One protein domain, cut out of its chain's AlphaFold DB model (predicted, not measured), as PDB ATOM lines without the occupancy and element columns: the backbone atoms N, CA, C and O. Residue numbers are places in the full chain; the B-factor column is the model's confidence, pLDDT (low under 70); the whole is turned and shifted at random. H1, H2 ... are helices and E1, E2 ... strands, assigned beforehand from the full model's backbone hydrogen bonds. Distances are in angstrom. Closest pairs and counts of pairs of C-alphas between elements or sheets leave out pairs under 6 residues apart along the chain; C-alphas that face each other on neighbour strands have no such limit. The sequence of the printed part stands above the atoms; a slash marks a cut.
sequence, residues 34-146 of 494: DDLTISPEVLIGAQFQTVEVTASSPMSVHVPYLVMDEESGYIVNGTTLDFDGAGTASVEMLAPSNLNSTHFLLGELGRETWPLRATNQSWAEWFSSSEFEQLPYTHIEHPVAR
ATOM      1  N   ASP A  34      -0.065  16.833  45.747       95.12
ATOM      2  CA  ASP A  34       1.253  16.588  46.356       95.12
ATOM      3  C   ASP A  34       2.421  17.092  45.487       95.12
ATOM      4  O   ASP A  34       3.553  17.196  45.964       95.12
ATOM      5  N   ASP A  35       2.163  17.391  44.208       95.38
ATOM      6  CA  ASP A  35       3.169  17.928  43.296       95.38
ATOM      7  C   ASP A  35       3.352  19.447  43.440       95.38
ATOM      8  O   ASP A  35       4.252  20.004  42.809       95.38
ATOM      9  N   LEU A  36       2.546  20.110  44.279       97.38
ATOM     10  CA  LEU A  36       2.651  21.537  44.560       97.38
ATOM     11  C   LEU A  36       2.906  21.797  46.045       97.38
ATOM     12  O   LEU A  36       2.286  21.214  46.928       97.38
ATOM     13  N   THR A  37       3.823  22.712  46.337       97.81
ATOM     14  CA  THR A  37       4.059  23.235  47.685       97.81
ATOM     15  C   THR A  37       3.946  24.751  47.668       97.81
ATOM     16  O   THR A  37       4.491  25.400  46.776       97.81
ATOM     17  N   ILE A  38       3.256  25.304  48.666       98.31
ATOM     18  CA  ILE A  38       2.987  26.736  48.809       98.31
ATOM     19  C   ILE A  38       3.622  27.214  50.115       98.31
ATOM     20  O   ILE A  38       3.486  26.562  51.152       98.31
ATOM     21  N   SER A  39       4.346  28.329  50.055       98.00
ATOM     22  CA  SER A  39       5.008  28.958  51.197       98.00
ATOM     23  C   SER A  39       4.666  30.454  51.239       98.00
ATOM     24  O   SER A  39       4.690  31.088  50.185       98.00
ATOM     25  N   PRO A  40       4.385  31.043  52.417       98.00
ATOM     26  CA  PRO A  40       4.436  30.433  53.751       98.00
ATOM     27  C   PRO A  40       3.293  29.436  54.028       98.00
ATOM     28  O   PRO A  40       2.277  29.430  53.341       98.00
ATOM     29  N   GLU A  41       3.467  28.586  55.051       97.25
ATOM     30  CA  GLU A  41       2.493  27.541  55.438       97.25
ATOM     31  C   GLU A  41       1.113  28.118  55.784       97.25
ATOM     32  O   GLU A  41       0.107  27.462  55.545       97.25
ATOM     33  N   VAL A  42       1.071  29.347  56.308       98.00
ATOM     34  CA  VAL A  42      -0.146  30.130  56.541       98.00
ATOM     35  C   VAL A  42       0.068  31.508  55.935       98.00
ATOM     36  O   VAL A  42       1.073  32.157  56.231       98.00
ATOM     37  N   LEU A  43      -0.859  31.936  55.083       98.06
ATOM     38  CA  LEU A  43      -0.852  33.280  54.515       98.06
ATOM     39  C   LEU A  43      -1.471  34.278  55.485       98.06
ATOM     40  O   LEU A  43      -2.392  33.946  56.230       98.06
ATOM     41  N   ILE A  44      -1.001  35.518  55.438       97.31
ATOM     42  CA  ILE A  44      -1.586  36.611  56.211       97.31
ATOM     43  C   ILE A  44      -2.676  37.280  55.370       97.31
ATOM     44  O   ILE A  44      -2.397  37.726  54.258       97.31
ATOM     45  N   GLY A  45      -3.911  37.308  55.871       96.12
ATOM     46  CA  GLY A  45      -5.038  37.974  55.210       96.12
ATOM     47  C   GLY A  45      -4.897  39.497  55.218       96.12
ATOM     48  O   GLY A  45      -4.105  40.042  55.984       96.12
ATOM     49  N   ALA A  46      -5.685  40.187  54.388       95.81
ATOM     50  CA  ALA A  46      -5.803  41.653  54.412       95.81
ATOM     51  C   ALA A  46      -4.503  42.427  54.068       95.81
ATOM     52  O   ALA A  46      -4.428  43.641  54.270       95.81
ATOM     53  N   GLN A  47      -3.482  41.762  53.516       95.00
ATOM     54  CA  GLN A  47      -2.256  42.401  53.031       95.00
ATOM     55  C   GLN A  47      -1.634  41.671  51.835       95.00
ATOM     56  O   GLN A  47      -1.820  40.464  51.664       95.00
ATOM     57  N   PHE A  48      -0.865  42.403  51.024       96.19
ATOM     58  CA  PHE A  48      -0.014  41.803  49.998       96.19
ATOM     59  C   PHE A  48       1.190  41.126  50.646       96.19
ATOM     60  O   PHE A  48       1.821  41.671  51.554       96.19
ATOM     61  N   GLN A  49       1.509  39.927  50.172       96.94
ATOM     62  CA  GLN A  49       2.695  39.195  50.596       96.94
ATOM     63  C   GLN A  49       3.252  38.359  49.450       96.94
ATOM     64  O   GLN A  49       2.516  37.904  48.573       96.94
ATOM     65  N   THR A  50       4.556  38.103  49.492       97.81
ATOM     66  CA  THR A  50       5.191  37.155  48.579       97.81
ATOM     67  C   THR A  50       4.790  35.728  48.940       97.81
ATOM     68  O   THR A  50       5.047  35.263  50.052       97.81
ATOM     69  N   VAL A  51       4.211  35.023  47.975       98.19
ATOM     70  CA  VAL A  51       3.873  33.604  48.051       98.19
ATOM     71  C   VAL A  51       4.742  32.839  47.066       98.19
ATOM     72  O   VAL A  51       4.748  33.119  45.869       98.19
ATOM     73  N   GLU A  52       5.502  31.876  47.576       98.12
ATOM     74  CA  GLU A  52       6.329  30.987  46.767       98.12
ATOM     75  C   GLU A  52       5.548  29.716  46.436       98.12
ATOM     76  O   GLU A  52       5.110  28.979  47.321       98.12
ATOM     77  N   VAL A  53       5.415  29.443  45.143       98.00
ATOM     78  CA  VAL A  53       4.735  28.279  44.585       98.00
ATOM     79  C   VAL A  53       5.790  27.387  43.940       98.00
ATOM     80  O   VAL A  53       6.457  27.780  42.983       98.00
ATOM     81  N   THR A  54       5.981  26.186  44.486       98.31
ATOM     82  CA  THR A  54       6.970  25.212  44.004       98.31
ATOM     83  C   THR A  54       6.274  23.987  43.436       98.31
ATOM     84  O   THR A  54       5.618  23.257  44.177       98.31
ATOM     85  N   ALA A  55       6.456  23.743  42.141       98.00
ATOM     86  CA  ALA A  55       5.953  22.569  41.440       98.00
ATOM     87  C   ALA A  55       7.054  21.504  41.290       98.00
ATOM     88  O   ALA A  55       8.224  21.828  41.066       98.00
ATOM     89  N   SER A  56       6.691  20.224  41.390       97.38
ATOM     90  CA  SER A  56       7.589  19.078  41.166       97.38
ATOM     91  C   SER A  56       7.446  18.467  39.759       97.38
ATOM     92  O   SER A  56       8.339  17.745  39.299       97.38
ATOM     93  N   SER A  57       6.353  18.785  39.063       95.44
ATOM     94  CA  SER A  57       5.974  18.290  37.738       95.44
ATOM     95  C   SER A  57       5.412  19.429  36.867       95.44
ATOM     96  O   SER A  57       5.097  20.496  37.397       95.44
ATOM     97  N   PRO A  58       5.339  19.266  35.528       96.88
ATOM     98  CA  PRO A  58       4.800  20.309  34.662       96.88
ATOM     99  C   PRO A  58       3.306  20.557  34.904       96.88
ATOM    100  O   PRO A  58       2.520  19.611  34.848       96.88
ATOM    101  N   MET A  59       2.913  21.811  35.129       97.12
ATOM    102  CA  MET A  59       1.525  22.201  35.404       97.12
ATOM    103  C   MET A  59       1.304  23.707  35.227       97.12
ATOM    104  O   MET A  59       2.258  24.481  35.218       97.12
ATOM    105  N   SER A  60       0.038  24.111  35.152       97.56
ATOM    106  CA  SER A  60      -0.400  25.499  35.326       97.56
ATOM    107  C   SER A  60      -1.083  25.651  36.686       97.56
ATOM    108  O   SER A  60      -1.938  24.832  37.037       97.56
ATOM    109  N   VAL A  61      -0.735  26.696  37.436       97.81
ATOM    110  CA  VAL A  61      -1.334  27.026  38.738       97.81
ATOM    111  C   VAL A  61      -2.022  28.380  38.654       97.81
ATOM    112  O   VAL A  61      -1.358  29.402  38.513       97.81
ATOM    113  N   HIS A  62      -3.345  28.398  38.756       97.69
ATOM    114  CA  HIS A  62      -4.131  29.625  38.755       97.69
ATOM    115  C   HIS A  62      -4.395  30.133  40.172       97.69
ATOM    116  O   HIS A  62      -4.815  29.377  41.054       97.69
ATOM    117  N   VAL A  63      -4.166  31.431  40.355       96.94
ATOM    118  CA  VAL A  63      -4.391  32.192  41.584       96.94
ATOM    119  C   VAL A  63      -5.578  33.131  41.333       96.94
ATOM    120  O   VAL A  63      -5.399  34.135  40.647       96.94
ATOM    121  N   PRO A  64      -6.789  32.830  41.839       95.44
ATOM    122  CA  PRO A  64      -8.007  33.608  41.590       95.44
ATOM    123  C   PRO A  64      -8.188  34.764  42.599       95.44
ATOM    124  O   PRO A  64      -9.278  34.972  43.138       95.44
ATOM    125  N   TYR A  65      -7.105  35.488  42.890       95.81
ATOM    126  CA  TYR A  65      -7.056  36.602  43.847       95.81
ATOM    127  C   TYR A  65      -6.247  37.758  43.267       95.81
ATOM    128  O   TYR A  65      -5.498  37.563  42.314       95.81
ATOM    129  N   LEU A  66      -6.375  38.953  43.844       97.00
ATOM    130  CA  LEU A  66      -5.575  40.094  43.410       97.00
ATOM    131  C   LEU A  66      -4.083  39.808  43.598       97.00
ATOM    132  O   LEU A  66      -3.646  39.396  44.676       97.00
ATOM    133  N   VAL A  67      -3.304  40.054  42.548       97.38
ATOM    134  CA  VAL A  67      -1.845  39.937  42.570       97.38
ATOM    135  C   VAL A  67      -1.208  41.211  42.041       97.38
ATOM    136  O   VAL A  67      -1.798  41.900  41.210       97.38
ATOM    137  N   MET A  68      -0.016  41.534  42.529       96.69
ATOM    138  CA  MET A  68       0.809  42.584  41.947       96.69
ATOM    139  C   MET A  68       1.612  41.989  40.792       96.69
ATOM    140  O   MET A  68       2.384  41.045  40.970       96.69
ATOM    141  N   ASP A  69       1.404  42.527  39.597       94.12
ATOM    142  CA  ASP A  69       2.158  42.144  38.413       94.12
ATOM    143  C   ASP A  69       3.567  42.752  38.471       94.12
ATOM    144  O   ASP A  69       3.723  43.971  38.492       94.12
ATOM    145  N   GLU A  70       4.607  41.911  38.490       89.06
ATOM    146  CA  GLU A  70       5.996  42.369  38.658       89.06
ATOM    147  C   GLU A  70       6.494  43.241  37.492       89.06
ATOM    148  O   GLU A  70       7.389  44.069  37.681       89.06
ATOM    149  N   GLU A  71       5.960  43.050  36.280       90.00
ATOM    150  CA  GLU A  71       6.410  43.789  35.096       90.00
ATOM    151  C   GLU A  71       5.834  45.208  35.064       90.00
ATOM    152  O   GLU A  71       6.562  46.170  34.800       90.00
ATOM    153  N   SER A  72       4.537  45.345  35.333       92.25
ATOM    154  CA  SER A  72       3.838  46.630  35.286       92.25
ATOM    155  C   SER A  72       3.779  47.362  36.626       92.25
ATOM    156  O   SER A  72       3.639  48.584  36.630       92.25
ATOM    157  N   GLY A  73       3.900  46.648  37.748       93.31
ATOM    158  CA  GLY A  73       3.720  47.174  39.103       93.31
ATOM    159  C   GLY A  73       2.258  47.411  39.497       93.31
ATOM    160  O   GLY A  73       2.001  47.911  40.589       93.31
ATOM    161  N   TYR A  74       1.300  47.073  38.629       96.94
ATOM    162  CA  TYR A  74      -0.118  47.230  38.927       96.94
ATOM    163  C   TYR A  74      -0.707  45.999  39.600       96.94
ATOM    164  O   TYR A  74      -0.244  44.873  39.422       96.94
ATOM    165  N   ILE A  75      -1.825  46.215  40.283       97.31
ATOM    166  CA  ILE A  75      -2.692  45.130  40.723       97.31
ATOM    167  C   ILE A  75      -3.493  44.590  39.525       97.31
ATOM    168  O   ILE A  75      -3.951  45.361  38.669       97.31
ATOM    169  N   VAL A  76      -3.621  43.264  39.448       96.50
ATOM    170  CA  VAL A  76      -4.391  42.526  38.433       96.50
ATOM    171  C   VAL A  76      -5.268  41.450  39.075       96.50
ATOM    172  O   VAL A  76      -4.948  40.904  40.137       96.50
ATOM    173  N   ASN A  77      -6.384  41.136  38.421       93.50
ATOM    174  CA  ASN A  77      -7.347  40.128  38.835       93.50
ATOM    175  C   ASN A  77      -6.875  38.713  38.481       93.50
ATOM    176  O   ASN A  77      -7.257  38.129  37.462       93.50
ATOM    177  N   GLY A  78      -6.082  38.147  39.381       94.19
ATOM    178  CA  GLY A  78      -5.581  36.791  39.266       94.19
ATOM    179  C   GLY A  78      -4.447  36.630  38.265       94.19
ATOM    180  O   GLY A  78      -4.107  37.516  37.486       94.19
ATOM    181  N   THR A  79      -3.824  35.458  38.311       95.69
ATOM    182  CA  THR A  79      -2.739  35.088  37.399       95.69
ATOM    183  C   THR A  79      -2.647  33.576  37.250       95.69
ATOM    184  O   THR A  79      -3.216  32.827  38.047       95.69
ATOM    185  N   THR A  80      -1.932  33.116  36.226       96.94
ATOM    186  CA  THR A  80      -1.622  31.700  36.018       96.94
ATOM    187  C   THR A  80      -0.112  31.534  35.913       96.94
ATOM    188  O   THR A  80       0.526  32.127  35.048       96.94
ATOM    189  N   LEU A  81       0.453  30.720  36.803       96.25
ATOM    190  CA  LEU A  81       1.869  30.373  36.833       96.25
ATOM    191  C   LEU A  81       2.085  29.072  36.059       96.25
ATOM    192  O   LEU A  81       1.560  28.028  36.446       96.25
ATOM    193  N   ASP A  82       2.872  29.130  34.988       97.31
ATOM    194  CA  ASP A  82       3.200  27.969  34.161       97.31
ATOM    195  C   ASP A  82       4.561  27.377  34.543       97.31
ATOM    196  O   ASP A  82       5.591  28.054  34.540       97.31
ATOM    197  N   PHE A  83       4.572  26.077  34.833       97.62
ATOM    198  CA  PHE A  83       5.765  25.310  35.169       97.62
ATOM    199  C   PHE A  83       6.029  24.261  34.084       97.62
ATOM    200  O   PHE A  83       5.304  23.277  33.973       97.62
ATOM    201  N   ASP A  84       7.114  24.407  33.318       95.94
ATOM    202  CA  ASP A  84       7.542  23.416  32.305       95.94
ATOM    203  C   ASP A  84       8.122  22.116  32.922       95.94
ATOM    204  O   ASP A  84       8.524  21.185  32.216       95.94
ATOM    205  N   GLY A  85       8.221  22.055  34.251       94.50
ATOM    206  CA  GLY A  85       8.824  20.987  35.041       94.50
ATOM    207  C   GLY A  85       9.022  21.429  36.489       94.50
ATOM    208  O   GLY A  85       8.396  22.384  36.934       94.50
ATOM    209  N   ALA A  86       9.914  20.760  37.224       96.88
ATOM    210  CA  ALA A  86      10.200  21.145  38.603       96.88
ATOM    211  C   ALA A  86      10.782  22.568  38.682       96.88
ATOM    212  O   ALA A  86      11.795  22.861  38.035       96.88
ATOM    213  N   GLY A  87      10.179  23.431  39.494       97.62
ATOM    214  CA  GLY A  87      10.558  24.837  39.591       97.62
ATOM    215  C   GLY A  87       9.807  25.582  40.685       97.62
ATOM    216  O   GLY A  87       8.852  25.066  41.259       97.62
ATOM    217  N   THR A  88      10.253  26.803  40.959       97.94
ATOM    218  CA  THR A  88       9.634  27.710  41.928       97.94
ATOM    219  C   THR A  88       9.357  29.035  41.237       97.94
ATOM    220  O   THR A  88      10.230  29.555  40.542       97.94
ATOM    221  N   ALA A  89       8.159  29.563  41.446       96.94
ATOM    222  CA  ALA A  89       7.769  30.911  41.074       96.94
ATOM    223  C   ALA A  89       7.272  31.643  42.322       96.94
ATOM    224  O   ALA A  89       6.801  31.017  43.273       96.94
ATOM    225  N   SER A  90       7.387  32.962  42.312       96.25
ATOM    226  CA  SER A  90       6.874  33.824  43.369       96.25
ATOM    227  C   SER A  90       5.765  34.690  42.795       96.25
ATOM    228  O   SER A  90       5.824  35.080  41.632       96.25
ATOM    229  N   VAL A  91       4.754  34.968  43.607       96.12
ATOM    230  CA  VAL A  91       3.690  35.915  43.286       96.12
ATOM    231  C   VAL A  91       3.425  36.774  44.509       96.12
ATOM    232  O   VAL A  91       3.340  36.263  45.625       96.12
ATOM    233  N   GLU A  92       3.324  38.082  44.325       97.25
ATOM    234  CA  GLU A  92       2.861  38.975  45.381       97.25
ATOM    235  C   GLU A  92       1.335  39.025  45.328       97.25
ATOM    236  O   GLU A  92       0.763  39.565  44.386       97.25
ATOM    237  N   MET A  93       0.664  38.405  46.300       96.75
ATOM    238  CA  MET A  93      -0.793  38.258  46.296       96.75
ATOM    239  C   MET A  93      -1.441  38.827  47.553       96.75
ATOM    240  O   MET A  93      -0.875  38.750  48.646       96.75
ATOM    241  N   LEU A  94      -2.655  39.343  47.388       97.00
ATOM    242  CA  LEU A  94      -3.548  39.708  48.478       97.00
ATOM    243  C   LEU A  94      -4.382  38.483  48.856       97.00
ATOM    244  O   LEU A  94      -5.262  38.055  48.107       97.00
ATOM    245  N   ALA A  95      -4.098  37.911  50.024       95.56
ATOM    246  CA  ALA A  95      -4.966  36.888  50.595       95.56
ATOM    247  C   ALA A  95      -6.276  37.534  51.092       95.56
ATOM    248  O   ALA A  95      -6.246  38.679  51.562       95.56
ATOM    249  N   PRO A  96      -7.417  36.822  51.004       94.25
ATOM    250  CA  PRO A  96      -8.719  37.372  51.366       94.25
ATOM    251  C   PRO A  96      -8.728  37.900  52.805       94.25
ATOM    252  O   PRO A  96      -8.100  37.321  53.695       94.25
ATOM    253  N   SER A  97      -9.426  39.013  53.034       92.31
ATOM    254  CA  SER A  97      -9.432  39.699  54.332       92.31
ATOM    255  C   SER A  97     -10.210  38.941  55.406       92.31
ATOM    256  O   SER A  97      -9.759  38.889  56.547       92.31
ATOM    257  N   ASN A  98     -11.338  38.322  55.047       92.62
ATOM    258  CA  ASN A  98     -12.294  37.745  55.998       92.62
ATOM    259  C   ASN A  98     -12.617  36.268  55.717       92.62
ATOM    260  O   ASN A  98     -13.670  35.764  56.105       92.62
ATOM    261  N   LEU A  99     -11.698  35.553  55.058       94.06
ATOM    262  CA  LEU A  99     -11.753  34.099  54.893       94.06
ATOM    263  C   LEU A  99     -10.533  33.445  55.541       94.06
ATOM    264  O   LEU A  99      -9.430  33.986  55.534       94.06
ATOM    265  N   ASN A 100     -10.732  32.247  56.086       95.19
ATOM    266  CA  ASN A 100      -9.681  31.457  56.732       95.19
ATOM    267  C   ASN A 100      -8.862  30.607  55.745       95.19
ATOM    268  O   ASN A 100      -7.971  29.859  56.159       95.19
ATOM    269  N   SER A 101      -9.168  30.692  54.453       95.94
ATOM    270  CA  SER A 101      -8.454  29.983  53.408       95.94
ATOM    271  C   SER A 101      -8.490  30.723  52.073       95.94
ATOM    272  O   SER A 101      -9.321  31.595  51.816       95.94
ATOM    273  N   THR A 102      -7.526  30.373  51.231       95.88
ATOM    274  CA  THR A 102      -7.397  30.791  49.838       95.88
ATOM    275  C   THR A 102      -7.289  29.550  48.956       95.88
ATOM    276  O   THR A 102      -6.897  28.482  49.431       95.88
ATOM    277  N   HIS A 103      -7.583  29.673  47.666       96.31
ATOM    278  CA  HIS A 103      -7.553  28.543  46.737       96.31
ATOM    279  C   HIS A 103      -6.515  28.698  45.624       96.31
ATOM    280  O   HIS A 103      -6.387  29.756  45.020       96.31
ATOM    281  N   PHE A 104      -5.820  27.608  45.305       97.50
ATOM    282  CA  PHE A 104      -4.933  27.496  44.146       97.50
ATOM    283  C   PHE A 104      -5.458  26.394  43.237       97.50
ATOM    284  O   PHE A 104      -5.738  25.290  43.709       97.50
ATOM    285  N   LEU A 105      -5.629  26.685  41.949       97.19
ATOM    286  CA  LEU A 105      -6.237  25.753  41.000       97.19
ATOM    287  C   LEU A 105      -5.151  25.176  40.091       97.19
ATOM    288  O   LEU A 105      -4.351  25.923  39.539       97.19
ATOM    289  N   LEU A 106      -5.106  23.857  39.938       96.94
ATOM    290  CA  LEU A 106      -4.058  23.136  39.219       96.94
ATOM    291  C   LEU A 106      -4.631  22.515  37.947       96.94
ATOM    292  O   LEU A 106      -5.691  21.886  37.955       96.94
ATOM    293  N   GLY A 107      -3.898  22.659  36.851       95.06
ATOM    294  CA  GLY A 107      -4.292  22.175  35.538       95.06
ATOM    295  C   GLY A 107      -3.092  21.761  34.705       95.06
ATOM    296  O   GLY A 107      -1.940  21.984  35.078       95.06
ATOM    297  N   GLU A 108      -3.371  21.141  33.561       94.62
ATOM    298  CA  GLU A 108      -2.339  20.836  32.572       94.62
ATOM    299  C   GLU A 108      -1.611  22.113  32.132       94.62
ATOM    300  O   GLU A 108      -2.219  23.179  32.044       94.62
ATOM    301  N   LEU A 109      -0.314  21.988  31.846       95.69
ATOM    302  CA  LEU A 109       0.524  23.095  31.389       95.69
ATOM    303  C   LEU A 109      -0.077  23.795  30.157       95.69
ATOM    304  O   LEU A 109      -0.412  23.147  29.163       95.69
ATOM    305  N   GLY A 110      -0.139  25.126  30.212       93.75
ATOM    306  CA  GLY A 110      -0.729  25.969  29.175       93.75
ATOM    307  C   GLY A 110      -2.253  26.067  29.266       93.75
ATOM    308  O   GLY A 110      -2.908  26.411  28.280       93.75
ATOM    309  N   ARG A 111      -2.850  25.742  30.420       93.56
ATOM    310  CA  ARG A 111      -4.289  25.916  30.633       93.56
ATOM    311  C   ARG A 111      -4.639  27.398  30.762       93.56
ATOM    312  O   ARG A 111      -4.371  28.032  31.775       93.56
ATOM    313  N   GLU A 112      -5.354  27.908  29.765       88.75
ATOM    314  CA  GLU A 112      -5.784  29.314  29.724       88.75
ATOM    315  C   GLU A 112      -7.165  29.553  30.358       88.75
ATOM    316  O   GLU A 112      -7.457  30.654  30.816       88.75
ATOM    317  N   THR A 113      -8.040  28.541  30.398       90.56
ATOM    318  CA  THR A 113      -9.432  28.705  30.855       90.56
ATOM    319  C   THR A 113      -9.721  27.960  32.153       90.56
ATOM    320  O   THR A 113      -9.542  26.739  32.240       90.56
ATOM    321  N   TRP A 114     -10.287  28.672  33.122       91.31
ATOM    322  CA  TRP A 114     -10.635  28.154  34.443       91.31
ATOM    323  C   TRP A 114     -12.121  28.404  34.713       91.31
ATOM    324  O   TRP A 114     -12.505  29.540  34.969       91.31
ATOM    325  N   PRO A 115     -12.990  27.381  34.604       91.12
ATOM    326  CA  PRO A 115     -14.373  27.507  35.048       91.12
ATOM    327  C   PRO A 115     -14.396  27.798  36.550       91.12
ATOM    328  O   PRO A 115     -13.842  27.021  37.321       91.12
ATOM    329  N   LEU A 116     -15.015  28.905  36.952       92.12
ATOM    330  CA  LEU A 116     -15.119  29.321  38.350       92.12
ATOM    331  C   LEU A 116     -16.563  29.216  38.850       92.12
ATOM    332  O   LEU A 116     -17.509  29.124  38.064       92.12
ATOM    333  N   ARG A 117     -16.702  29.249  40.178       93.75
ATOM    334  CA  ARG A 117     -17.979  29.282  40.899       93.75
ATOM    335  C   ARG A 117     -18.864  30.449  40.461       93.75
ATOM    336  O   ARG A 117     -18.373  31.481  40.002       93.75
ATOM    337  N   ALA A 118     -20.172  30.313  40.664       93.38
ATOM    338  CA  ALA A 118     -21.076  31.450  40.520       93.38
ATOM    339  C   ALA A 118     -20.736  32.556  41.541       93.38
ATOM    340  O   ALA A 118     -20.235  32.284  42.632       93.38
ATOM    341  N   THR A 119     -21.055  33.809  41.208       92.88
ATOM    342  CA  THR A 119     -20.709  35.000  42.010       92.88
ATOM    343  C   THR A 119     -21.333  35.015  43.405       92.88
ATOM    344  O   THR A 119     -20.840  35.700  44.288       92.88
ATOM    345  N   ASN A 120     -22.383  34.227  43.624       89.81
ATOM    346  CA  ASN A 120     -23.105  34.084  44.886       89.81
ATOM    347  C   ASN A 120     -23.055  32.646  45.448       89.81
ATOM    348  O   ASN A 120     -23.950  32.232  46.183       89.81
ATOM    349  N   GLN A 121     -22.042  31.867  45.068       93.88
ATOM    350  CA  GLN A 121     -21.790  30.505  45.546       93.88
ATOM    351  C   GLN A 121     -20.454  30.481  46.284       93.88
ATOM    352  O   GLN A 121     -19.499  31.057  45.776       93.88
ATOM    353  N   SER A 122     -20.338  29.825  47.439       93.69
ATOM    354  CA  SER A 122     -19.040  29.729  48.131       93.69
ATOM    355  C   SER A 122     -18.088  28.741  47.438       93.69
ATOM    356  O   SER A 122     -18.505  27.899  46.637       93.69
ATOM    357  N   TRP A 123     -16.788  28.804  47.745       94.19
ATOM    358  CA  TRP A 123     -15.813  27.838  47.223       94.19
ATOM    359  C   TRP A 123     -16.131  26.395  47.639       94.19
ATOM    360  O   TRP A 123     -16.116  25.493  46.800       94.19
ATOM    361  N   ALA A 124     -16.505  26.181  48.903       93.31
ATOM    362  CA  ALA A 124     -16.890  24.866  49.415       93.31
ATOM    363  C   ALA A 124     -18.127  24.296  48.696       93.31
ATOM    364  O   ALA A 124     -18.166  23.108  48.356       93.31
ATOM    365  N   GLU A 125     -19.126  25.143  48.423       94.31
ATOM    366  CA  GLU A 125     -20.300  24.764  47.633       94.31
ATOM    367  C   GLU A 125     -19.922  24.419  46.188       94.31
ATOM    368  O   GLU A 125     -20.434  23.440  45.645       94.31
ATOM    369  N   TRP A 126     -19.027  25.192  45.566       94.81
ATOM    370  CA  TRP A 126     -18.572  24.961  44.193       94.81
ATOM    371  C   TRP A 126     -17.858  23.627  44.024       94.81
ATOM    372  O   TRP A 126     -18.259  22.831  43.175       94.81
ATOM    373  N   PHE A 127     -16.859  23.337  44.857       94.69
ATOM    374  CA  PHE A 127     -16.109  22.081  44.768       94.69
ATOM    375  C   PHE A 127     -16.962  20.845  45.090       94.69
ATOM    376  O   PHE A 127     -16.611  19.737  44.693       94.69
ATOM    377  N   SER A 128     -18.102  21.039  45.760       94.56
ATOM    378  CA  SER A 128     -19.085  19.989  46.055       94.56
ATOM    379  C   SER A 128     -20.231  19.914  45.032       94.56
ATOM    380  O   SER A 128     -21.177  19.147  45.228       94.56
ATOM    381  N   SER A 129     -20.200  20.734  43.976       94.50
ATOM    382  CA  SER A 129     -21.300  20.872  43.018       94.50
ATOM    383  C   SER A 129     -21.215  19.884  41.851       94.50
ATOM    384  O   SER A 129     -20.138  19.483  41.411       94.50
ATOM    385  N   SER A 130     -22.377  19.546  41.286       93.62
ATOM    386  CA  SER A 130     -22.477  18.708  40.082       93.62
ATOM    387  C   SER A 130     -21.900  19.374  38.828       93.62
ATOM    388  O   SER A 130     -21.571  18.713  37.846       93.62
ATOM    389  N   GLU A 131     -21.816  20.698  38.843       90.69
ATOM    390  CA  GLU A 131     -21.259  21.544  37.805       90.69
ATOM    391  C   GLU A 131     -19.735  21.410  37.772       90.69
ATOM    392  O   GLU A 131     -19.162  21.236  36.696       90.69
ATOM    393  N   PHE A 132     -19.088  21.400  38.940       92.69
ATOM    394  CA  PHE A 132     -17.655  21.138  39.056       92.69
ATOM    395  C   PHE A 132     -17.297  19.699  38.652       92.69
ATOM    396  O   PHE A 132     -16.316  19.489  37.941       92.69
ATOM    397  N   GLU A 133     -18.131  18.711  39.002       90.75
ATOM    398  CA  GLU A 133     -17.942  17.305  38.595       90.75
ATOM    399  C   GLU A 133     -17.916  17.100  37.067       90.75
ATOM    400  O   GLU A 133     -17.365  16.107  36.592       90.75
ATOM    401  N   GLN A 134     -18.492  18.017  36.279       88.19
ATOM    402  CA  GLN A 134     -18.486  17.919  34.814       88.19
ATOM    403  C   GLN A 134     -17.132  18.277  34.193       88.19
ATOM    404  O   GLN A 134     -16.802  17.759  33.126       88.19
ATOM    405  N   LEU A 135     -16.370  19.174  34.825       86.31
ATOM    406  CA  LEU A 135     -15.064  19.646  34.356       86.31
ATOM    407  C   LEU A 135     -14.111  19.854  35.548       86.31
ATOM    408  O   LEU A 135     -13.686  20.989  35.799       86.31
ATOM    409  N   PRO A 136     -13.771  18.779  36.283       91.19
ATOM    410  CA  PRO A 136     -12.992  18.898  37.501       91.19
ATOM    411  C   PRO A 136     -11.549  19.296  37.193       91.19
ATOM    412  O   PRO A 136     -10.987  18.987  36.139       91.19
ATOM    413  N   TYR A 137     -10.938  19.960  38.161       93.31
ATOM    414  CA  TYR A 137      -9.508  20.230  38.210       93.31
ATOM    415  C   TYR A 137      -9.035  20.097  39.658       93.31
ATOM    416  O   TYR A 137      -9.831  20.184  40.595       93.31
ATOM    417  N   THR A 138      -7.745  19.857  39.871       95.44
ATOM    418  CA  THR A 138      -7.218  19.789  41.239       95.44
ATOM    419  C   THR A 138      -7.221  21.182  41.848       95.44
ATOM    420  O   THR A 138      -6.920  22.160  41.170       95.44
ATOM    421  N   HIS A 139      -7.570  21.294  43.124       95.25
ATOM    422  CA  HIS A 139      -7.484  22.544  43.867       95.25
ATOM    423  C   HIS A 139      -6.805  22.292  45.210       95.25
ATOM    424  O   HIS A 139      -6.906  21.201  45.772       95.25
ATOM    425  N   ILE A 140      -6.118  23.309  45.712       97.00
ATOM    426  CA  ILE A 140      -5.520  23.322  47.040       97.00
ATOM    427  C   ILE A 140      -6.195  24.438  47.821       97.00
ATOM    428  O   ILE A 140      -6.168  25.594  47.404       97.00
ATOM    429  N   GLU A 141      -6.822  24.075  48.934       97.19
ATOM    430  CA  GLU A 141      -7.225  25.016  49.971       97.19
ATOM    431  C   GLU A 141      -6.021  25.259  50.883       97.19
ATOM    432  O   GLU A 141      -5.486  24.326  51.484       97.19
ATOM    433  N   HIS A 142      -5.571  26.506  50.948       98.00
ATOM    434  CA  HIS A 142      -4.388  26.910  51.697       98.00
ATOM    435  C   HIS A 142      -4.786  27.889  52.807       98.00
ATOM    436  O   HIS A 142      -5.557  28.812  52.540       98.00
ATOM    437  N   PRO A 143      -4.316  27.706  54.052       98.12
ATOM    438  CA  PRO A 143      -4.827  28.457  55.191       98.12
ATOM    439  C   PRO A 143      -4.405  29.928  55.162       98.12
ATOM    440  O   PRO A 143      -3.273  30.278  54.816       98.12
ATOM    441  N   VAL A 144      -5.330  30.777  55.598       97.50
ATOM    442  CA  VAL A 144      -5.166  32.221  55.765       97.50
ATOM    443  C   VAL A 144      -5.499  32.575  57.212       97.50
ATOM    444  O   VAL A 144      -6.463  32.066  57.786       97.50
ATOM    445  N   ALA A 145      -4.699  33.445  57.817       96.25
ATOM    446  CA  ALA A 145      -4.967  34.010  59.129       96.25
ATOM    447  C   ALA A 145      -4.866  35.532  59.059       96.25
ATOM    448  O   ALA A 145      -3.899  36.071  58.525       96.25
ATOM    449  N   ARG A 146      -5.850  36.228  59.627       93.69
ATOM    450  CA  ARG A 146      -5.743  37.663  59.880       93.69
ATOM    451  C   ARG A 146      -5.110  37.874  61.249       93.69
ATOM    452  O   ARG A 146      -5.477  37.204  62.217       93.69
TER     453      ARG A 146
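Overview. This is residues 34 to 146 of the 494 residues of the protein "Putative aminopeptidase" of uncultured marine group II/III euryarchaeote AD1000_87_G01 (UniProt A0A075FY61). Six strands, E1, E2, E3, E5, E6 and E7, ring a small, nearly closed barrel; E3 bends sharply so that one end pairs with E5 and the other with E6, and the short parallel pairing of residues 43 to 44 with E7 helps to close the ring. E4 runs along E3 as an edge strand, and a long loop with the short helix H1 lies to one side, where H1 only grazes the sheet. The printed part has 113 residues, with seven named strands and one named helix; along the chain the strands E1 to E6 come first, then the helix H1, then the strand E7; the class is mostly strand, and the strands form one branched sheet in which the neighbour pairs are antiparallel and E3 has three neighbours, E4, E5 and E6. The whole is compact and rounded, with a radius of gyration of the C-alphas of 13.7 A and spans of 37 by 34 by 26 A.

Arrangement. The strongly twisted sheet branches at E3, residues 59 to 68, which bends by 96 degrees at residue 65. On one side of it lies E4, residues 75 to 83, in a hairpin with it at 161 degrees; N 61 and O 81 are 2.8 A apart. On the other side lie E6, residues 101 to 107, with N 62 and O 105 at 2.8 A, and E5, residues 87 to 94, with N 68 and O 92 at 2.8 A. E2, residues 48 to 55, is antiparallel to E5 at 155 degrees, with N 51 and O 91 at 2.8 A. E1, residues 36 to 39, forms a hairpin with E2, with N 37 and O 54 at 2.9 A. E7, residues 138 to 145, is antiparallel to E6 at 158 degrees, with N 104 and O 140 at 2.9 A. The closest C-alphas of E1 and E7, those of Ile 38 and His 142, are 7.9 A apart. E5 and E7 are apart. H1, residues 123 to 127, is on the sheet but only grazes it; its O i to N i+4 pair is within hydrogen-bond range.

Along the chain. E3 is 21.4 A long, E4 and E5 22.3 A each, E2 21.9 A, E6 19.9 A and E7 23.0 A. E1, 10.2 A long, begins at C-alpha 36 at (2.651, 21.537, 44.560). H1, 6.3 A long, begins at C-alpha 123 at (-15.813, 27.838, 47.223). E7 ends at C-alpha 145 at (-4.967, 34.010, 59.129).

Size, cuts and confidence. The two C-alphas farthest apart, those of Gly 73 and Ser 130, are 38.7 A apart. The printed part has no cut. The link from E6 to H1, residues 108 to 122, is long; those from E2 to E3 and from E4 to E5 are tight. The mean pLDDT of the printed part is 95.3, and no printed residue is under 70.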